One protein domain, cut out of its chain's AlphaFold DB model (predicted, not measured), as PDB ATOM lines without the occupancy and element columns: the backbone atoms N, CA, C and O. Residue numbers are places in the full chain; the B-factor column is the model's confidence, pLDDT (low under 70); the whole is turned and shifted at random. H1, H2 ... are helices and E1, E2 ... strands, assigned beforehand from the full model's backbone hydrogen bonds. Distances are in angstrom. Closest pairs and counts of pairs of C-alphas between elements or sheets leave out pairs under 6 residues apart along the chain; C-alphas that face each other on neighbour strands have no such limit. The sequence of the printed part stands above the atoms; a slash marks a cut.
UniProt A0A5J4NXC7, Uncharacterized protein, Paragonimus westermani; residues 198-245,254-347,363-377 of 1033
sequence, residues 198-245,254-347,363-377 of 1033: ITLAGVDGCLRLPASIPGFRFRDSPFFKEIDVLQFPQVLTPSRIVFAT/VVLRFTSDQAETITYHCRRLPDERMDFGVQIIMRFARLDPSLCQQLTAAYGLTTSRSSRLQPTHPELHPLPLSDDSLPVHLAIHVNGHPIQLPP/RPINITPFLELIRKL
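This is residues 198 to 245, 254 to 347 and 363 to 377 of the 1033 residues of an uncharacterized protein of Paragonimus westermani (UniProt A0A5J4NXC7). There is little regular structure: at one end H2 packs on hairpin E1-E2, at the other stand H1, hairpin E4-E5 and H3; long links run between. Residues 238 to 245 stick out. The 157 printed residues, 49 of them in E1 E2 E3 H1 E4 E5 H2 E6 H3, are mixed in class and loose, with radius of gyration of the C-alphas 18.8 A and spans of 59 by 43 by 27 A.

Start at E1, residues 198 to 202, and E2, residues 205 to 210, an antiparallel hairpin with N 200 and O 207 within hydrogen-bond range, 2.8 A. H2, residues 293 to 302, comes closest to E2 at C-alphas 300 and 209, 6.3 A. H1, residues 260 to 268, and H3, residues 372 to 375, are close but not clearly touching, the closest C-alphas, 263 and 373, being 7.3 A apart.

Find C-alpha 198 at (41.090, 15.671, -56.334) and C-alpha 375 at (39.824, 48.770, -37.730).

The cuts after residues 245 and 347 span 27.4 A and 11.7 A between C-alphas; pLDDT is under 70 in 34 residues.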
ATOM      1  N   ILE A 198      39.665  15.820 -56.614       79.38
ATOM      2  CA  ILE A 198      41.090  15.671 -56.334       79.38
ATOM      3  C   ILE A 198      41.450  14.190 -56.196       79.38
ATOM      4  O   ILE A 198      40.609  13.340 -55.899       79.38
ATOM      5  N   THR A 199      42.723  13.880 -56.427       79.88
ATOM      6  CA  THR A 199      43.276  12.534 -56.244       79.88
ATOM      7  C   THR A 199      44.347  12.595 -55.164       79.88
ATOM      8  O   THR A 199      45.289  13.377 -55.278       79.88
ATOM      9  N   LEU A 200      44.187  11.785 -54.123       77.19
ATOM     10  CA  LEU A 200      45.120  11.649 -53.010       77.19
ATOM     11  C   LEU A 200      45.878  10.328 -53.156       77.19
ATOM     12  O   LEU A 200      45.273   9.286 -53.417       77.19
ATOM     13  N   ALA A 201      47.198  10.365 -52.983       71.00
ATOM     14  CA  ALA A 201      48.009   9.155 -52.910       71.00
ATOM     15  C   ALA A 201      47.873   8.527 -51.514       71.00
ATOM     16  O   ALA A 201      48.074   9.204 -50.507       71.00
ATOM     17  N   GLY A 202      47.532   7.242 -51.466       64.81
ATOM     18  CA  GLY A 202      47.499   6.410 -50.267       64.81
ATOM     19  C   GLY A 202      48.369   5.163 -50.439       64.81
ATOM     20  O   GLY A 202      48.929   4.926 -51.509       64.81
ATOM     21  N   VAL A 203      48.483   4.365 -49.376       56.38
ATOM     22  CA  VAL A 203      49.342   3.165 -49.355       56.38
ATOM     23  C   VAL A 203      48.850   2.114 -50.358       56.38
ATOM     24  O   VAL A 203      49.646   1.555 -51.107       56.38
ATOM     25  N   ASP A 204      47.531   1.930 -50.444       60.34
ATOM     26  CA  ASP A 204      46.870   0.926 -51.292       60.34
ATOM     27  C   ASP A 204      46.419   1.477 -52.663       60.34
ATOM     28  O   ASP A 204      45.598   0.872 -53.354       60.34
ATOM     29  N   GLY A 205      46.925   2.650 -53.071       70.44
ATOM     30  CA  GLY A 205      46.630   3.273 -54.366       70.44
ATOM     31  C   GLY A 205      46.103   4.707 -54.271       70.44
ATOM     32  O   GLY A 205      46.473   5.474 -53.389       70.44
ATOM     33  N   CYS A 206      45.266   5.109 -55.231       72.31
ATOM     34  CA  CYS A 206      44.760   6.482 -55.345       72.31
ATOM     35  C   CYS A 206      43.309   6.603 -54.862       72.31
ATOM     36  O   CYS A 206      42.401   6.029 -55.465       72.31
ATOM     37  N   LEU A 207      43.086   7.410 -53.825       76.19
ATOM     38  CA  LEU A 207      41.760   7.783 -53.327       76.19
ATOM     39  C   LEU A 207      41.276   9.052 -54.042       76.19
ATOM     40  O   LEU A 207      42.084   9.902 -54.427       76.19
ATOM     41  N   ARG A 208      39.962   9.195 -54.241       77.06
ATOM     42  CA  ARG A 208      39.366  10.351 -54.930       77.06
ATOM     43  C   ARG A 208      38.275  10.965 -54.070       77.06
ATOM     44  O   ARG A 208      37.376  10.258 -53.639       77.06
ATOM     45  N   LEU A 209      38.364  12.274 -53.851       81.94
ATOM     46  CA  LEU A 209      37.453  13.056 -53.009       81.94
ATOM     47  C   LEU A 209      37.124  14.387 -53.706       81.94
ATOM     48  O   LEU A 209      37.931  14.854 -54.514       81.94
ATOM     49  N   PRO A 210      35.976  15.025 -53.430       80.25
ATOM     50  CA  PRO A 210      35.696  16.362 -53.945       80.25
ATOM     51  C   PRO A 210      36.577  17.412 -53.238       80.25
ATOM     52  O   PRO A 210      36.846  17.309 -52.043       80.25
ATOM     53  N   ALA A 211      37.055  18.426 -53.974       81.38
ATOM     54  CA  ALA A 211      37.985  19.438 -53.438       81.38
ATOM     55  C   ALA A 211      37.413  20.258 -52.262       81.38
ATOM     56  O   ALA A 211      38.161  20.724 -51.403       81.38
ATOM     57  N   SER A 212      36.091  20.422 -52.233       84.00
ATOM     58  CA  SER A 212      35.326  20.831 -51.056       84.00
ATOM     59  C   SER A 212      34.337  19.722 -50.723       84.00
ATOM     60  O   SER A 212      33.909  19.011 -51.632       84.00
ATOM     61  N   ILE A 213      33.999  19.564 -49.443       80.25
ATOM     62  CA  ILE A 213      33.271  18.406 -48.913       80.25
ATOM     63  C   ILE A 213      31.903  18.860 -48.353       80.25
ATOM     64  O   ILE A 213      31.804  19.166 -47.161       80.25
ATOM     65  N   PRO A 214      30.837  18.956 -49.179       72.44
ATOM     66  CA  PRO A 214      29.501  19.323 -48.711       72.44
ATOM     67  C   PRO A 214      28.982  18.357 -47.645       72.44
ATOM     68  O   PRO A 214      29.118  17.143 -47.784       72.44
ATOM     69  N   GLY A 215      28.365  18.893 -46.594       75.69
ATOM     70  CA  GLY A 215      27.802  18.098 -45.500       75.69
ATOM     71  C   GLY A 215      28.811  17.620 -44.450       75.69
ATOM     72  O   GLY A 215      28.373  17.244 -43.367       75.69
ATOM     73  N   PHE A 216      30.127  17.695 -44.702       82.94
ATOM     74  CA  PHE A 216      31.143  17.459 -43.670       82.94
ATOM     75  C   PHE A 216      30.915  18.403 -42.492       82.94
ATOM     76  O   PHE A 216      30.804  19.618 -42.679       82.94
ATOM     77  N   ARG A 217      30.872  17.846 -41.281       84.00
ATOM     78  CA  ARG A 217      30.757  18.606 -40.039       84.00
ATOM     79  C   ARG A 217      31.928  18.296 -39.122       84.00
ATOM     80  O   ARG A 217      32.389  17.162 -39.011       84.00
ATOM     81  N   PHE A 218      32.383  19.333 -38.439       89.12
ATOM     82  CA  PHE A 218      33.188  19.161 -37.242       89.12
ATOM     83  C   PHE A 218      32.286  18.718 -36.085       89.12
ATOM     84  O   PHE A 218      31.084  18.976 -36.119       89.12
ATOM     85  N   ARG A 219      32.850  18.111 -35.037       86.06
ATOM     86  CA  ARG A 219      32.141  17.971 -33.757       86.06
ATOM     87  C   ARG A 219      31.777  19.366 -33.224       86.06
ATOM     88  O   ARG A 219      32.596  20.295 -33.301       86.06
ATOM     89  N   ASP A 220      30.555  19.520 -32.722       87.00
ATOM     90  CA  ASP A 220      30.087  20.773 -32.122       87.00
ATOM     91  C   ASP A 220      30.963  21.176 -30.928       87.00
ATOM     92  O   ASP A 220      31.584  20.339 -30.274       87.00
ATOM     93  N   SER A 221      31.050  22.479 -30.657       86.50
ATOM     94  CA  SER A 221      31.787  22.990 -29.501       86.50
ATOM     95  C   SER A 221      30.804  23.471 -28.436       86.50
ATOM     96  O   SER A 221      29.952  24.299 -28.760       86.50
ATOM     97  N   PRO A 222      30.949  23.072 -27.159       87.69
ATOM     98  CA  PRO A 222      30.105  23.605 -26.087       87.69
ATOM     99  C   PRO A 222      30.314  25.114 -25.863       87.69
ATOM    100  O   PRO A 222      29.471  25.765 -25.255       87.69
ATOM    101  N   PHE A 223      31.403  25.686 -26.392       89.38
ATOM    102  CA  PHE A 223      31.717  27.116 -26.323       89.38
ATOM    103  C   PHE A 223      31.296  27.907 -27.577       89.38
ATOM    104  O   PHE A 223      31.258  29.134 -27.529       89.38
ATOM    105  N   PHE A 224      30.985  27.247 -28.704       89.88
ATOM    106  CA  PHE A 224      30.680  27.921 -29.974       89.88
ATOM    107  C   PHE A 224      29.523  27.260 -30.723       89.88
ATOM    108  O   PHE A 224      29.627  26.126 -31.188       89.88
ATOM    109  N   LYS A 225      28.451  28.028 -30.939       89.81
ATOM    110  CA  LYS A 225      27.320  27.642 -31.785       89.81
ATOM    111  C   LYS A 225      27.552  28.078 -33.234       89.81
ATOM    112  O   LYS A 225      27.811  29.254 -33.483       89.81
ATOM    113  N   GLU A 226      27.413  27.158 -34.189       89.69
ATOM    114  CA  GLU A 226      27.433  27.481 -35.624       89.69
ATOM    115  C   GLU A 226      26.241  28.401 -35.969       89.69
ATOM    116  O   GLU A 226      25.083  28.065 -35.713       89.69
ATOM    117  N   ILE A 227      26.536  29.592 -36.506       88.12
ATOM    118  CA  ILE A 227      25.533  30.574 -36.963       88.12
ATOM    119  C   ILE A 227      25.391  30.517 -38.489       88.12
ATOM    120  O   ILE A 227      24.276  30.564 -39.005       88.12
ATOM    121  N   ASP A 228      26.522  30.441 -39.196       86.56
ATOM    122  CA  ASP A 228      26.626  30.475 -40.656       86.56
ATOM    123  C   ASP A 228      27.976  29.874 -41.103       86.56
ATOM    124  O   ASP A 228      28.958  29.922 -40.356       86.56
ATOM    125  N   VAL A 229      28.044  29.328 -42.321       87.56
ATOM    126  CA  VAL A 229      29.230  28.653 -42.878       87.56
ATOM    127  C   VAL A 229      29.800  29.485 -44.027       87.56
ATOM    128  O   VAL A 229      29.496  29.274 -45.199       87.56
ATOM    129  N   LEU A 230      30.680  30.427 -43.675       87.81
ATOM    130  CA  LEU A 230      31.331  31.363 -44.608       87.81
ATOM    131  C   LEU A 230      32.111  30.670 -45.740       87.81
ATOM    132  O   LEU A 230      32.238  31.211 -46.835       87.81
ATOM    133  N   GLN A 231      32.671  29.493 -45.458       86.38
ATOM    134  CA  GLN A 231      33.430  28.686 -46.407       86.38
ATOM    135  C   GLN A 231      33.305  27.211 -46.013       86.38
ATOM    136  O   GLN A 231      33.773  26.807 -44.950       86.38
ATOM    137  N   PHE A 232      32.706  26.392 -46.882       85.69
ATOM    138  CA  PHE A 232      32.646  24.941 -46.681       85.69
ATOM    139  C   PHE A 232      34.051  24.320 -46.590       85.69
ATOM    140  O   PHE A 232      34.962  24.816 -47.269       85.69
ATOM    141  N   PRO A 233      34.224  23.219 -45.831       88.25
ATOM    142  CA  PRO A 233      35.488  22.494 -45.718       88.25
ATOM    143  C   PRO A 233      36.133  22.227 -47.083       88.25
ATOM    144  O   PRO A 233      35.478  21.736 -48.007       88.25
ATOM    145  N   GLN A 234      37.418  22.561 -47.206       86.50
ATOM    146  CA  GLN A 234      38.238  22.314 -48.394       86.50
ATOM    147  C   GLN A 234      39.392  21.379 -48.046       86.50
ATOM    148  O   GLN A 234      40.006  21.514 -46.987       86.50
ATOM    149  N   VAL A 235      39.741  20.473 -48.959       85.06
ATOM    150  CA  VAL A 235      40.945  19.654 -48.800       85.06
ATOM    151  C   VAL A 235      42.171  20.474 -49.195       85.06
ATOM    152  O   VAL A 235      42.296  20.965 -50.321       85.06
ATOM    153  N   LEU A 236      43.101  20.605 -48.252       81.81
ATOM    154  CA  LEU A 236      44.354  21.332 -48.421       81.81
ATOM    155  C   LEU A 236      45.342  20.503 -49.256       81.81
ATOM    156  O   LEU A 236      46.179  19.781 -48.725       81.81
ATOM    157  N   THR A 237      45.231  20.600 -50.582       73.50
ATOM    158  CA  THR A 237      46.210  20.021 -51.517       73.50
ATOM    159  C   THR A 237      47.215  21.073 -52.005       73.50
ATOM    160  O   THR A 237      46.820  22.235 -52.199       73.50
ATOM    161  N   PRO A 238      48.468  20.681 -52.310       63.72
ATOM    162  CA  PRO A 238      49.411  21.518 -53.049       63.72
ATOM    163  C   PRO A 238      48.814  22.015 -54.371       63.72
ATOM    164  O   PRO A 238      48.083  21.287 -55.046       63.72
ATOM    165  N   SER A 239      49.155  23.242 -54.766       54.19
ATOM    166  CA  SER A 239      48.719  23.846 -56.036       54.19
ATOM    167  C   SER A 239      49.380  23.209 -57.268       54.19
ATOM    168  O   SER A 239      48.834  23.278 -58.369       54.19
ATOM    169  N   ARG A 240      50.535  22.551 -57.092       53.47
ATOM    170  CA  ARG A 240      51.195  21.698 -58.094       53.47
ATOM    171  C   ARG A 240      51.821  20.482 -57.409       53.47
ATOM    172  O   ARG A 240      52.684  20.643 -56.551       53.47
ATOM    173  N   ILE A 241      51.444  19.270 -57.820       51.34
ATOM    174  CA  ILE A 241      52.096  18.029 -57.365       51.34
ATOM    175  C   ILE A 241      53.380  17.821 -58.184       51.34
ATOM    176  O   ILE A 241      53.423  17.034 -59.127       51.34
ATOM    177  N   VAL A 242      54.429  18.580 -57.855       45.22
ATOM    178  CA  VAL A 242      55.761  18.387 -58.445       45.22
ATOM    179  C   VAL A 242      56.498  17.322 -57.636       45.22
ATOM    180  O   VAL A 242      57.057  17.613 -56.579       45.22
ATOM    181  N   PHE A 243      56.511  16.089 -58.148       43.75
ATOM    182  CA  PHE A 243      57.289  14.970 -57.603       43.75
ATOM    183  C   PHE A 243      58.802  15.176 -57.810       43.75
ATOM    184  O   PHE A 243      59.440  14.496 -58.609       43.75
ATOM    185  N   ALA A 244      59.386  16.115 -57.070       45.91
ATOM    186  CA  ALA A 244      60.824  16.183 -56.836       45.91
ATOM    187  C   ALA A 244      61.072  16.081 -55.327       45.91
ATOM    188  O   ALA A 244      60.467  16.814 -54.540       45.91
ATOM    189  N   THR A 245      61.932  15.143 -54.939       40.69
ATOM    190  CA  THR A 245      62.193  14.732 -53.554       40.69
ATOM    191  C   THR A 245      62.872  15.837 -52.743       40.69
ATOM    192  O   THR A 245      64.021  16.178 -53.016       40.69
ATOM    193  N   VAL A 254      43.101  32.520 -49.340       84.38
ATOM    194  CA  VAL A 254      41.642  32.360 -49.298       84.38
ATOM    195  C   VAL A 254      41.030  33.735 -49.045       84.38
ATOM    196  O   VAL A 254      41.369  34.394 -48.066       84.38
ATOM    197  N   VAL A 255      40.114  34.178 -49.908       85.00
ATOM    198  CA  VAL A 255      39.418  35.464 -49.738       85.00
ATOM    199  C   VAL A 255      38.020  35.214 -49.185       85.00
ATOM    200  O   VAL A 255      37.160  34.683 -49.888       85.00
ATOM    201  N   LEU A 256      37.783  35.631 -47.943       85.62
ATOM    202  CA  LEU A 256      36.445  35.694 -47.363       85.62
ATOM    203  C   LEU A 256      35.749  36.993 -47.788       85.62
ATOM    204  O   LEU A 256      36.375  38.050 -47.907       85.62
ATOM    205  N   ARG A 257      34.435  36.914 -48.004       81.62
ATOM    206  CA  ARG A 257      33.569  38.053 -48.330       81.62
ATOM    207  C   ARG A 257      32.395  38.079 -47.367       81.62
ATOM    208  O   ARG A 257      31.777  37.042 -47.141       81.62
ATOM    209  N   PHE A 258      32.076  39.257 -46.844       83.19
ATOM    210  CA  PHE A 258      30.998  39.445 -45.882       83.19
ATOM    211  C   PHE A 258      29.836  40.214 -46.504       83.19
ATOM    212  O   PHE A 258      30.017  41.200 -47.219       83.19
ATOM    213  N   THR A 259      28.623  39.767 -46.199       84.19
ATOM    214  CA  THR A 259      27.406  40.557 -46.403       84.19
ATOM    215  C   THR A 259      27.348  41.700 -45.384       84.19
ATOM    216  O   THR A 259      27.909  41.592 -44.291       84.19
ATOM    217  N   SER A 260      26.621  42.778 -45.706       78.31
ATOM    218  CA  SER A 260      26.349  43.865 -44.743       78.31
ATOM    219  C   SER A 260      25.708  43.321 -43.464       78.31
ATOM    220  O   SER A 260      26.104  43.701 -42.369       78.31
ATOM    221  N   ASP A 261      24.778  42.372 -43.604       78.44
ATOM    222  CA  ASP A 261      24.020  41.805 -42.490       78.44
ATOM    223  C   ASP A 261      24.946  40.979 -41.547       78.44
ATOM    224  O   ASP A 261      24.867  41.127 -40.325       78.44
ATOM    225  N   GLN A 262      25.900  40.191 -42.075       84.94
ATOM    226  CA  GLN A 262      26.945  39.514 -41.272       84.94
ATOM    227  C   GLN A 262      27.904  40.516 -40.605       84.94
ATOM    228  O   GLN A 262      28.209  40.384 -39.419       84.94
ATOM    229  N   ALA A 263      28.372  41.521 -41.351       83.19
ATOM    230  CA  ALA A 263      29.306  42.529 -40.857       83.19
ATOM    231  C   ALA A 263      28.696  43.354 -39.709       83.19
ATOM    232  O   ALA A 263      29.284  43.440 -38.632       83.19
ATOM    233  N   GLU A 264      27.475  43.867 -39.895       80.50
ATOM    234  CA  GLU A 264      26.698  44.536 -38.848       80.50
ATOM    235  C   GLU A 264      26.479  43.626 -37.630       80.50
ATOM    236  O   GLU A 264      26.502  44.116 -36.506       80.50
ATOM    237  N   THR A 265      26.297  42.314 -37.822       84.75
ATOM    238  CA  THR A 265      26.135  41.356 -36.713       84.75
ATOM    239  C   THR A 265      27.407  41.245 -35.871       84.75
ATOM    240  O   THR A 265      27.338  41.387 -34.652       84.75
ATOM    241  N   ILE A 266      28.572  41.051 -36.498       86.06
ATOM    242  CA  ILE A 266      29.862  40.970 -35.790       86.06
ATOM    243  C   ILE A 266      30.132  42.273 -35.026       86.06
ATOM    244  O   ILE A 266      30.518  42.236 -33.861       86.06
ATOM    245  N   THR A 267      29.872  43.427 -35.649       82.94
ATOM    246  CA  THR A 267      29.989  44.743 -35.005       82.94
ATOM    247  C   THR A 267      29.011  44.924 -33.844       82.94
ATOM    248  O   THR A 267      29.406  45.434 -32.802       82.94
ATOM    249  N   TYR A 268      27.745  44.527 -33.997       82.69
ATOM    250  CA  TYR A 268      26.708  44.732 -32.981       82.69
ATOM    251  C   TYR A 268      26.958  43.919 -31.704       82.69
ATOM    252  O   TYR A 268      26.681  44.396 -30.608       82.69
ATOM    253  N   HIS A 269      27.537  42.723 -31.840       84.12
ATOM    254  CA  HIS A 269      27.956  41.891 -30.709       84.12
ATOM    255  C   HIS A 269      29.427  42.120 -30.296       84.12
ATOM    256  O   HIS A 269      29.978  41.327 -29.534       84.12
ATOM    257  N   CYS A 270      30.073  43.189 -30.775       85.38
ATOM    258  CA  CYS A 270      31.410  43.597 -30.353       85.38
ATOM    259  C   CYS A 270      31.314  44.626 -29.217       85.38
ATOM    260  O   CYS A 270      30.707  45.687 -29.381       85.38
ATOM    261  N   ARG A 271      31.935  44.338 -28.069       82.06
ATOM    262  CA  ARG A 271      31.998  45.240 -26.908       82.06
ATOM    263  C   ARG A 271      33.445  45.510 -26.516       82.06
ATOM    264  O   ARG A 271      34.313  44.662 -26.701       82.06
ATOM    265  N   ARG A 272      33.711  46.684 -25.943       81.00
ATOM    266  CA  ARG A 272      35.024  47.004 -25.374       81.00
ATOM    267  C   ARG A 272      35.023  46.685 -23.882       81.00
ATOM    268  O   ARG A 272      34.128  47.123 -23.164       81.00
ATOM    269  N   LEU A 273      35.996  45.900 -23.438       81.25
ATOM    270  CA  LEU A 273      36.213  45.577 -22.032       81.25
ATOM    271  C   LEU A 273      36.928  46.739 -21.309       81.25
ATOM    272  O   LEU A 273      37.542  47.585 -21.968       81.25
ATOM    273  N   PRO A 274      36.901  46.784 -19.960       76.75
ATOM    274  CA  PRO A 274      37.579  47.828 -19.184       76.75
ATOM    275  C   PRO A 274      39.106  47.879 -19.360       76.75
ATOM    276  O   PRO A 274      39.712  48.898 -19.048       76.75
ATOM    277  N   ASP A 275      39.733  46.814 -19.869       83.88
ATOM    278  CA  ASP A 275      41.162  46.757 -20.212       83.88
ATOM    279  C   ASP A 275      41.440  47.131 -21.684       83.88
ATOM    280  O   ASP A 275      42.419  46.680 -22.278       83.88
ATOM    281  N   GLU A 276      40.554  47.936 -22.282       76.25
ATOM    282  CA  GLU A 276      40.550  48.383 -23.684       76.25
ATOM    283  C   GLU A 276      40.419  47.280 -24.756       76.25
ATOM    284  O   GLU A 276      40.259  47.605 -25.943       76.25
ATOM    285  N   ARG A 277      40.442  45.993 -24.381       78.62
ATOM    286  CA  ARG A 277      40.340  44.869 -25.323       78.62
ATOM    287  C   ARG A 277      38.945  44.780 -25.937       78.62
ATOM    288  O   ARG A 277      37.943  45.066 -25.286       78.62
ATOM    289  N   MET A 278      38.881  44.335 -27.190       78.38
ATOM    290  CA  MET A 278      37.611  44.032 -27.849       78.38
ATOM    291  C   MET A 278      37.212  42.585 -27.558       78.38
ATOM    292  O   MET A 278      37.976  41.661 -27.840       78.38
ATOM    293  N   ASP A 279      36.015  42.412 -27.011       82.75
ATOM    294  CA  ASP A 279      35.337  41.133 -26.844       82.75
ATOM    295  C   ASP A 279      34.225  41.002 -27.896       82.75
ATOM    296  O   ASP A 279      33.581  41.982 -28.276       82.75
ATOM    297  N   PHE A 280      34.019  39.784 -28.387       87.00
ATOM    298  CA  PHE A 280      33.217  39.489 -29.568       87.00
ATOM    299  C   PHE A 280      32.220  38.374 -29.245       87.00
ATOM    300  O   PHE A 280      32.577  37.197 -29.244       87.00
ATOM    301  N   GLY A 281      30.955  38.731 -29.019       85.56
ATOM    302  CA  GLY A 281      29.862  37.770 -28.825       85.56
ATOM    303  C   GLY A 281      29.471  37.012 -30.102       85.56
ATOM    304  O   GLY A 281      28.836  35.964 -30.028       85.56
ATOM    305  N   VAL A 282      29.878  37.508 -31.276       90.12
ATOM    306  CA  VAL A 282      29.819  36.787 -32.557       90.12
ATOM    307  C   VAL A 282      31.214  36.800 -33.174       90.12
ATOM    308  O   VAL A 282      31.795  37.865 -33.381       90.12
ATOM    309  N   GLN A 283      31.754  35.611 -33.443       91.56
ATOM    310  CA  GLN A 283      33.153  35.406 -33.829       91.56
ATOM    311  C   GLN A 283      33.263  34.687 -35.171       91.56
ATOM    312  O   GLN A 283      32.480  33.788 -35.474       91.56
ATOM    313  N   ILE A 284      34.289  35.033 -35.946       92.06
ATOM    314  CA  ILE A 284      34.735  34.238 -37.086       92.06
ATOM    315  C   ILE A 284      35.778  33.236 -36.598       92.06
ATOM    316  O   ILE A 284      36.872  33.601 -36.158       92.06
ATOM    317  N   ILE A 285      35.416  31.960 -36.697       92.69
ATOM    318  CA  ILE A 285      36.209  30.828 -36.233       92.69
ATOM    319  C   ILE A 285      36.698  30.021 -37.437       92.69
ATOM    320  O   ILE A 285      35.906  29.577 -38.266       92.69
ATOM    321  N   MET A 286      38.006  29.797 -37.512       92.50
ATOM    322  CA  MET A 286      38.636  28.900 -38.473       92.50
ATOM    323  C   MET A 286      38.918  27.545 -37.812       92.50
ATOM    324  O   MET A 286      39.513  27.487 -36.734       92.50
ATOM    325  N   ARG A 287      38.497  26.453 -38.457       93.00
ATOM    326  CA  ARG A 287      38.703  25.070 -37.994       93.00
ATOM    327  C   ARG A 287      39.462  24.267 -39.046       93.00
ATOM    328  O   ARG A 287      39.312  24.499 -40.244       93.00
ATOM    329  N   PHE A 288      40.265  23.316 -38.586       91.94
ATOM    330  CA  PHE A 288      41.050  22.398 -39.415       91.94
ATOM    331  C   PHE A 288      40.803  20.982 -38.906       91.94
ATOM    332  O   PHE A 288      40.755  20.787 -37.698       91.94
ATOM    333  N   ALA A 289      40.649  20.003 -39.797       90.44
ATOM    334  CA  ALA A 289      40.526  18.588 -39.445       90.44
ATOM    335  C   ALA A 289      41.673  17.800 -40.080       90.44
ATOM    336  O   ALA A 289      42.160  18.154 -41.159       90.44
ATOM    337  N   ARG A 290      42.089  16.700 -39.444       87.50
ATOM    338  CA  ARG A 290      43.053  15.779 -40.051       87.50
ATOM    339  C   ARG A 290      42.321  14.819 -40.980       87.50
ATOM    340  O   ARG A 290      41.531  14.002 -40.527       87.50
ATOM    341  N   LEU A 291      42.652  14.872 -42.265       84.56
ATOM    342  CA  LEU A 291      42.181  13.900 -43.243       84.56
ATOM    343  C   LEU A 291      43.064  12.639 -43.185       84.56
ATOM    344  O   LEU A 291      44.159  12.617 -43.746       84.56
ATOM    345  N   ASP A 292      42.620  11.618 -42.449       83.88
ATOM    346  CA  ASP A 292      43.308  10.324 -42.327       83.88
ATOM    347  C   ASP A 292      42.759   9.255 -43.306       83.88
ATOM    348  O   ASP A 292      41.734   9.487 -43.953       83.88
ATOM    349  N   PRO A 293      43.433   8.097 -43.490       83.00
ATOM    350  CA  PRO A 293      43.012   7.089 -44.468       83.00
ATOM    351  C   PRO A 293      41.617   6.503 -44.212       83.00
ATOM    352  O   PRO A 293      40.877   6.274 -45.167       83.00
ATOM    353  N   SER A 294      41.240   6.301 -42.948       84.25
ATOM    354  CA  SER A 294      39.913   5.815 -42.542       84.25
ATOM    355  C   SER A 294      38.818   6.821 -42.898       84.25
ATOM    356  O   SER A 294      37.827   6.457 -43.532       84.25
ATOM    357  N   LEU A 295      39.030   8.100 -42.581       84.31
ATOM    358  CA  LEU A 295      38.123   9.184 -42.948       84.31
ATOM    359  C   LEU A 295      38.036   9.349 -44.475       84.31
ATOM    360  O   LEU A 295      36.943   9.506 -45.014       84.31
ATOM    361  N   CYS A 296      39.154   9.221 -45.202       83.25
ATOM    362  CA  CYS A 296      39.145   9.190 -46.668       83.25
ATOM    363  C   CYS A 296      38.288   8.047 -47.226       83.25
ATOM    364  O   CYS A 296      37.544   8.268 -48.180       83.25
ATOM    365  N   GLN A 297      38.386   6.834 -46.671       82.00
ATOM    366  CA  GLN A 297      37.593   5.679 -47.107       82.00
ATOM    367  C   GLN A 297      36.097   5.890 -46.828       82.00
ATOM    368  O   GLN A 297      35.281   5.680 -47.724       82.00
ATOM    369  N   GLN A 298      35.741   6.382 -45.637       82.50
ATOM    370  CA  GLN A 298      34.358   6.698 -45.257       82.50
ATOM    371  C   GLN A 298      33.749   7.782 -46.162       82.50
ATOM    372  O   GLN A 298      32.643   7.609 -46.673       82.50
ATOM    373  N   LEU A 299      34.494   8.857 -46.447       82.12
ATOM    374  CA  LEU A 299      34.091   9.895 -47.402       82.12
ATOM    375  C   LEU A 299      33.941   9.336 -48.826       82.12
ATOM    376  O   LEU A 299      32.953   9.618 -49.500       82.12
ATOM    377  N   THR A 300      34.898   8.521 -49.282       80.81
ATOM    378  CA  THR A 300      34.864   7.879 -50.610       80.81
ATOM    379  C   THR A 300      33.594   7.032 -50.769       80.81
ATOM    380  O   THR A 300      32.910   7.151 -51.783       80.81
ATOM    381  N   ALA A 301      33.233   6.250 -49.745       80.31
ATOM    382  CA  ALA A 301      32.011   5.451 -49.724       80.31
ATOM    383  C   ALA A 301      30.734   6.314 -49.720       80.31
ATOM    384  O   ALA A 301      29.844   6.084 -50.539       80.31
ATOM    385  N   ALA A 302      30.657   7.344 -48.870       78.94
ATOM    386  CA  ALA A 302      29.476   8.210 -48.756       78.94
ATOM    387  C   ALA A 302      29.144   8.980 -50.055       78.94
ATOM    388  O   ALA A 302      27.972   9.195 -50.367       78.94
ATOM    389  N   TYR A 303      30.155   9.345 -50.853       78.31
ATOM    390  CA  TYR A 303      29.973   9.965 -52.176       78.31
ATOM    391  C   TYR A 303      29.810   8.960 -53.336       78.31
ATOM    392  O   TYR A 303      29.764   9.369 -54.500       78.31
ATOM    393  N   GLY A 304      29.760   7.650 -53.058       75.69
ATOM    394  CA  GLY A 304      29.679   6.603 -54.086       75.69
ATOM    395  C   GLY A 304      30.895   6.565 -55.023       75.69
ATOM    396  O   GLY A 304      30.782   6.159 -56.182       75.69
ATOM    397  N   LEU A 305      32.052   7.042 -54.553       77.19
ATOM    398  CA  LEU A 305      33.263   7.179 -55.355       77.19
ATOM    399  C   LEU A 305      34.059   5.872 -55.389       77.19
ATOM    400  O   LEU A 305      34.064   5.070 -54.460       77.19
ATOM    401  N   THR A 306      34.776   5.672 -56.490       69.56
ATOM    402  CA  THR A 306      35.671   4.529 -56.692       69.56
ATOM    403  C   THR A 306      37.067   5.020 -57.055       69.56
ATOM    404  O   THR A 306      37.251   6.132 -57.555       69.56
ATOM    405  N   THR A 307      38.071   4.167 -56.861       65.56
ATOM    406  CA  THR A 307      39.471   4.433 -57.245       65.56
ATOM    407  C   THR A 307      39.667   4.587 -58.764       65.56
ATOM    408  O   THR A 307      40.732   4.996 -59.226       65.56
ATOM    409  N   SER A 308      38.635   4.304 -59.571       63.22
ATOM    410  CA  SER A 308      38.665   4.441 -61.026       63.22
ATOM    411  C   SER A 308      38.737   5.903 -61.487       63.22
ATOM    412  O   SER A 308      38.045   6.796 -60.982       63.22
ATOM    413  N   ARG A 309      39.503   6.149 -62.558       60.19
ATOM    414  CA  ARG A 309      39.507   7.443 -63.266       60.19
ATOM    415  C   ARG A 309      38.128   7.807 -63.833       60.19
ATOM    416  O   ARG A 309      37.805   8.990 -63.892       60.19
ATOM    417  N   SER A 310      37.301   6.811 -64.154       55.59
ATOM    418  CA  SER A 310      35.930   7.002 -64.648       55.59
ATOM    419  C   SER A 310      34.909   7.329 -63.551       55.59
ATOM    420  O   SER A 310      33.758   7.611 -63.878       55.59
ATOM    421  N   SER A 311      35.296   7.288 -62.268       62.56
ATOM    422  CA  SER A 311      34.388   7.618 -61.168       62.56
ATOM    423  C   SER A 311      33.906   9.067 -61.273       62.56
ATOM    424  O   SER A 311      34.709   9.996 -61.419       62.56
ATOM    425  N   ARG A 312      32.584   9.240 -61.216       62.25
ATOM    426  CA  ARG A 312      31.890  10.526 -61.122       62.25
ATOM    427  C   ARG A 312      31.208  10.589 -59.762       62.25
ATOM    428  O   ARG A 312      30.814   9.555 -59.234       62.25
ATOM    429  N   LEU A 313      31.031  11.800 -59.245       62.12
ATOM    430  CA  LEU A 313      30.163  12.050 -58.097       62.12
ATOM    431  C   LEU A 313      28.747  11.585 -58.455       62.12
ATOM    432  O   LEU A 313      28.145  12.118 -59.390       62.12
ATOM    433  N   GLN A 314      28.244  10.576 -57.747       58.62
ATOM    434  CA  GLN A 314      26.826  10.243 -57.800       58.62
ATOM    435  C   GLN A 314      26.070  11.189 -56.857       58.62
ATOM    436  O   GLN A 314      26.615  11.561 -55.816       58.62
ATOM    437  N   PRO A 315      24.822  11.574 -57.170       51.16
ATOM    438  CA  PRO A 315      23.934  12.194 -56.196       51.16
ATOM    439  C   PRO A 315      23.454  11.113 -55.213       51.16
ATOM    440  O   PRO A 315      22.327  10.629 -55.303       51.16
ATOM    441  N   THR A 316      24.334  10.681 -54.308       44.75
ATOM    442  CA  THR A 316      23.957   9.787 -53.211       44.75
ATOM    443  C   THR A 316      22.959  10.507 -52.305       44.75
ATOM    444  O   THR A 316      23.163  11.663 -51.930       44.75
ATOM    445  N   HIS A 317      21.856   9.837 -51.957       47.12
ATOM    446  CA  HIS A 317      20.939  10.360 -50.944       47.12
ATOM    447  C   HIS A 317      21.705  10.488 -49.616       47.12
ATOM    448  O   HIS A 317      22.248   9.481 -49.148       47.12
ATOM    449  N   PRO A 318      21.739  11.675 -48.977       45.19
ATOM    450  CA  PRO A 318      22.522  11.909 -47.758       45.19
ATOM    451  C   PRO A 318      21.999  11.146 -46.525       45.19
ATOM    452  O   PRO A 318      22.580  11.238 -45.449       45.19
ATOM    453  N   GLU A 319      20.910  10.393 -46.679       49.19
ATOM    454  CA  GLU A 319      20.251   9.596 -45.642       49.19
ATOM    455  C   GLU A 319      20.886   8.205 -45.452       49.19
ATOM    456  O   GLU A 319      20.767   7.630 -44.375       49.19
ATOM    457  N   LEU A 320      21.568   7.653 -46.467       49.81
ATOM    458  CA  LEU A 320      22.071   6.269 -46.418       49.81
ATOM    459  C   LEU A 320      23.398   6.116 -45.658       49.81
ATOM    460  O   LEU A 320      23.640   5.070 -45.055       49.81
ATOM    461  N   HIS A 321      24.247   7.147 -45.658       58.16
ATOM    462  CA  HIS A 321      25.528   7.158 -44.943       58.16
ATOM    463  C   HIS A 321      25.790   8.540 -44.319       58.16
ATOM    464  O   HIS A 321      26.306   9.428 -45.004       58.16
ATOM    465  N   PRO A 322      25.463   8.739 -43.027       66.12
ATOM    466  CA  PRO A 322      25.821   9.951 -42.297       66.12
ATOM    467  C   PRO A 322      27.336  10.188 -42.323       66.12
ATOM    468  O   PRO A 322      28.119   9.273 -42.059       66.12
ATOM    469  N   LEU A 323      27.759  11.417 -42.632       73.94
ATOM    470  CA  LEU A 323      29.181  11.760 -42.640       73.94
ATOM    471  C   LEU A 323      29.746  11.827 -41.206       73.94
ATOM    472  O   LEU A 323      29.059  12.332 -40.314       73.94
ATOM    473  N   PRO A 324      30.991  11.367 -40.966       70.88
ATOM    474  CA  PRO A 324      31.578  11.372 -39.628       70.88
ATOM    475  C   PRO A 324      31.801  12.796 -39.111       70.88
ATOM    476  O   PRO A 324      32.367  13.634 -39.818       70.88
ATOM    477  N   LEU A 325      31.441  13.047 -37.849       82.94
ATOM    478  CA  LEU A 325      31.880  14.250 -37.143       82.94
ATOM    479  C   LEU A 325      33.394  14.180 -36.924       82.94
ATOM    480  O   LEU A 325      33.893  13.215 -36.346       82.94
ATOM    481  N   SER A 326      34.118  15.204 -37.370       84.69
ATOM    482  CA  SER A 326      35.577  15.277 -37.212       84.69
ATOM    483  C   SER A 326      35.996  16.208 -36.076       84.69
ATOM    484  O   SER A 326      35.465  17.309 -35.934       84.69
ATOM    485  N   ASP A 327      36.988  15.790 -35.294       86.50
ATOM    486  CA  ASP A 327      37.645  16.647 -34.304       86.50
ATOM    487  C   ASP A 327      38.587  17.670 -34.962       86.50
ATOM    488  O   ASP A 327      39.115  17.451 -36.059       86.50
ATOM    489  N   ASP A 328      38.833  18.786 -34.267       90.00
ATOM    490  CA  ASP A 328      39.850  19.751 -34.685       90.00
ATOM    491  C   ASP A 328      41.250  19.106 -34.698       90.00
ATOM    492  O   ASP A 328      41.604  18.277 -33.858       90.00
ATOM    493  N   SER A 329      42.093  19.510 -35.645       90.06
ATOM    494  CA  SER A 329      43.484  19.075 -35.749       90.06
ATOM    495  C   SER A 329      44.305  20.085 -36.546       90.06
ATOM    496  O   SER A 329      43.997  20.372 -37.701       90.06
ATOM    497  N   LEU A 330      45.362  20.623 -35.935       89.62
ATOM    498  CA  LEU A 330      46.235  21.619 -36.558       89.62
ATOM    499  C   LEU A 330      47.480  20.940 -37.156       89.62
ATOM    500  O   LEU A 330      48.181  20.238 -36.420       89.62
ATOM    501  N   PRO A 331      47.809  21.160 -38.444       87.06
ATOM    502  CA  PRO A 331      49.074  20.710 -39.016       87.06
ATOM    503  C   PRO A 331      50.289  21.279 -38.268       87.06
ATOM    504  O   PRO A 331      50.283  22.428 -37.822       87.06
ATOM    505  N   VAL A 332      51.341  20.462 -38.148       78.00
ATOM    506  CA  VAL A 332      52.546  20.707 -37.328       78.00
ATOM    507  C   VAL A 332      53.113  22.113 -37.561       78.00
ATOM    508  O   VAL A 332      53.203  22.925 -36.634       78.00
ATOM    509  N   HIS A 333      53.392  22.438 -38.822       84.31
ATOM    510  CA  HIS A 333      54.014  23.690 -39.252       84.31
ATOM    511  C   HIS A 333      53.026  24.646 -39.940       84.31
ATOM    512  O   HIS A 333      53.416  25.415 -40.812       84.31
ATOM    513  N   LEU A 334      51.742  24.596 -39.562       88.88
ATOM    514  CA  LEU A 334      50.769  25.623 -39.937       88.88
ATOM    515  C   LEU A 334      51.241  27.003 -39.445       88.88
ATOM    516  O   LEU A 334      51.578  27.160 -38.267       88.88
ATOM    517  N   ALA A 335      51.166  27.996 -40.325       89.25
ATOM    518  CA  ALA A 335      51.122  29.416 -40.006       89.25
ATOM    519  C   ALA A 335      49.960  30.078 -40.773       89.25
ATOM    520  O   ALA A 335      49.543  29.618 -41.837       89.25
ATOM    521  N   ILE A 336      49.389  31.134 -40.189       92.19
ATOM    522  CA  ILE A 336      48.220  31.845 -40.723       92.19
ATOM    523  C   ILE A 336      48.501  33.340 -40.674       92.19
ATOM    524  O   ILE A 336      48.869  33.856 -39.619       92.19
ATOM    525  N   HIS A 337      48.241  34.030 -41.779       91.19
ATOM    526  CA  HIS A 337      48.196  35.484 -41.851       91.19
ATOM    527  C   HIS A 337      46.781  35.921 -42.236       91.19
ATOM    528  O   HIS A 337      46.165  35.325 -43.116       91.19
ATOM    529  N   VAL A 338      46.247  36.957 -41.590       91.25
ATOM    530  CA  VAL A 338      44.935  37.540 -41.920       91.25
ATOM    531  C   VAL A 338      45.123  39.023 -42.195       91.25
ATOM    532  O   VAL A 338      45.564  39.773 -41.326       91.25
ATOM    533  N   ASN A 339      44.825  39.443 -43.426       86.19
ATOM    534  CA  ASN A 339      45.109  40.786 -43.940       86.19
ATOM    535  C   ASN A 339      46.575  41.206 -43.668       86.19
ATOM    536  O   ASN A 339      46.838  42.306 -43.183       86.19
ATOM    537  N   GLY A 340      47.517  40.279 -43.896       84.50
ATOM    538  CA  GLY A 340      48.955  40.436 -43.634       84.50
ATOM    539  C   GLY A 340      49.414  40.238 -42.179       84.50
ATOM    540  O   GLY A 340      50.615  40.140 -41.943       84.50
ATOM    541  N   HIS A 341      48.509  40.140 -41.197       88.12
ATOM    542  CA  HIS A 341      48.880  39.996 -39.779       88.12
ATOM    543  C   HIS A 341      49.045  38.521 -39.380       88.12
ATOM    544  O   HIS A 341      48.073  37.773 -39.513       88.12
ATOM    545  N   PRO A 342      50.213  38.082 -38.870       90.25
ATOM    546  CA  PRO A 342      50.416  36.706 -38.421       90.25
ATOM    547  C   PRO A 342      49.611  36.402 -37.150       90.25
ATOM    548  O   PRO A 342      49.679  37.134 -36.160       90.25
ATOM    549  N   ILE A 343      48.880  35.288 -37.152       91.25
ATOM    550  CA  ILE A 343      48.098  34.821 -36.003       91.25
ATOM    551  C   ILE A 343      48.963  33.953 -35.084       91.25
ATOM    552  O   ILE A 343      49.628  33.014 -35.522       91.25
ATOM    553  N   GLN A 344      48.902  34.227 -33.779       88.19
ATOM    554  CA  GLN A 344      49.522  33.378 -32.765       88.19
ATOM    555  C   GLN A 344      48.740  32.066 -32.611       88.19
ATOM    556  O   GLN A 344      47.596  32.043 -32.160       88.19
ATOM    557  N   LEU A 345      49.379  30.964 -32.996       89.00
ATOM    558  CA  LEU A 345      48.845  29.606 -32.891       89.00
ATOM    559  C   LEU A 345      49.311  28.926 -31.593       89.00
ATOM    560  O   LEU A 345      50.323  29.340 -31.022       89.00
ATOM    561  N   PRO A 346      48.645  27.843 -31.141       85.31
ATOM    562  CA  PRO A 346      49.123  27.050 -30.011       85.31
ATOM    563  C   PRO A 346      50.586  26.615 -30.185       85.31
ATOM    564  O   PRO A 346      50.987  26.279 -31.311       85.31
ATOM    565  N   PRO A 347      51.373  26.581 -29.093       84.50
ATOM    566  CA  PRO A 347      52.754  26.126 -29.142       84.50
ATOM    567  C   PRO A 347      52.821  24.675 -29.624       84.50
ATOM    568  O   PRO A 347      51.935  23.858 -29.350       84.50
ATOM    569  N   ARG A 363      42.466  23.008 -31.448       87.06
ATOM    570  CA  ARG A 363      41.415  23.959 -31.078       87.06
ATOM    571  C   ARG A 363      40.914  24.712 -32.316       87.06
ATOM    572  O   ARG A 363      41.703  24.909 -33.244       87.06
ATOM    573  N   PRO A 364      39.680  25.230 -32.286       90.94
ATOM    574  CA  PRO A 364      39.254  26.289 -33.189       90.94
ATOM    575  C   PRO A 364      40.100  27.563 -33.006       90.94
ATOM    576  O   PRO A 364      40.537  27.885 -31.892       90.94
ATOM    577  N   ILE A 365      40.328  28.296 -34.099       91.50
ATOM    578  CA  ILE A 365      41.148  29.516 -34.152       91.50
ATOM    579  C   ILE A 365      40.237  30.719 -34.411       91.50
ATOM    580  O   ILE A 365      39.629  30.826 -35.473       91.50
ATOM    581  N   ASN A 366      40.151  31.645 -33.456       91.00
ATOM    582  CA  ASN A 366      39.414  32.896 -33.629       91.00
ATOM    583  C   ASN A 366      40.238  33.879 -34.481       91.00
ATOM    584  O   ASN A 366      41.320  34.298 -34.068       91.00
ATOM    585  N   ILE A 367      39.719  34.255 -35.655       91.25
ATOM    586  CA  ILE A 367      40.361  35.215 -36.571       91.25
ATOM    587  C   ILE A 367      39.731  36.618 -36.521       91.25
ATOM    588  O   ILE A 367      40.233  37.544 -37.159       91.25
ATOM    589  N   THR A 368      38.653  36.793 -35.749       90.38
ATOM    590  CA  THR A 368      37.867  38.039 -35.650       90.38
ATOM    591  C   THR A 368      38.711  39.289 -35.366       90.38
ATOM    592  O   THR A 368      38.517  40.278 -36.071       90.38
ATOM    593  N   PRO A 369      39.693  39.287 -34.435       86.81
ATOM    594  CA  PRO A 369      40.471  40.491 -34.118       86.81
ATOM    595  C   PRO A 369      41.307  41.062 -35.279       86.81
ATOM    596  O   PRO A 369      41.725  42.216 -35.219       86.81
ATOM    597  N   PHE A 370      41.560  40.278 -36.332       86.19
ATOM    598  CA  PHE A 370      42.450  40.643 -37.444       86.19
ATOM    599  C   PHE A 370      41.700  41.197 -38.677       86.19
ATOM    600  O   PHE A 370      42.320  41.690 -39.630       86.19
ATOM    601  N   LEU A 371      40.361  41.157 -38.661       83.00
ATOM    602  CA  LEU A 371      39.502  41.628 -39.751       83.00
ATOM    603  C   LEU A 371      39.548  43.160 -39.881       83.00
ATOM    604  O   LEU A 371      39.402  43.893 -38.901       83.00
ATOM    605  N   GLU A 372      39.670  43.672 -41.107       67.94
ATOM    606  CA  GLU A 372      39.683  45.125 -41.361       67.94
ATOM    607  C   GLU A 372      38.366  45.826 -41.003       67.94
ATOM    608  O   GLU A 372      38.378  47.016 -40.682       67.94
ATOM    609  N   LEU A 373      37.258  45.075 -40.977       64.44
ATOM    610  CA  LEU A 373      35.938  45.522 -40.521       64.44
ATOM    611  C   LEU A 373      36.017  46.310 -39.204       64.44
ATOM    612  O   LEU A 373      35.392  47.355 -39.068       64.44
ATOM    613  N   ILE A 374      36.815  45.826 -38.251       57.28
ATOM    614  CA  ILE A 374      36.897  46.377 -36.893       57.28
ATOM    615  C   ILE A 374      37.826  47.596 -36.843       57.28
ATOM    616  O   ILE A 374      37.546  48.550 -36.125       57.28
ATOM    617  N   ARG A 375      38.884  47.633 -37.668       55.16
ATOM    618  CA  ARG A 375      39.824  48.770 -37.730       55.16
ATOM    619  C   ARG A 375      39.200  50.057 -38.291       55.16
ATOM    620  O   ARG A 375      39.703  51.136 -37.994       55.16
ATOM    621  N   LYS A 376      38.108  49.968 -39.063       49.44
ATOM    622  CA  LYS A 376      37.334  51.136 -39.539       49.44
ATOM    623  C   LYS A 376      36.305  51.661 -38.522       49.44
ATOM    624  O   LYS A 376      35.768  52.749 -38.723       49.44
ATOM    625  N   LEU A 377      35.997  50.914 -37.458       49.12
ATOM    626  CA  LEU A 377      34.869  51.196 -36.566       49.12
ATOM    627  C   LEU A 377      35.347  51.752 -35.220       49.12
ATOM    628  O   LEU A 377      35.567  51.023 -34.256       49.12
TER     629      LEU A 377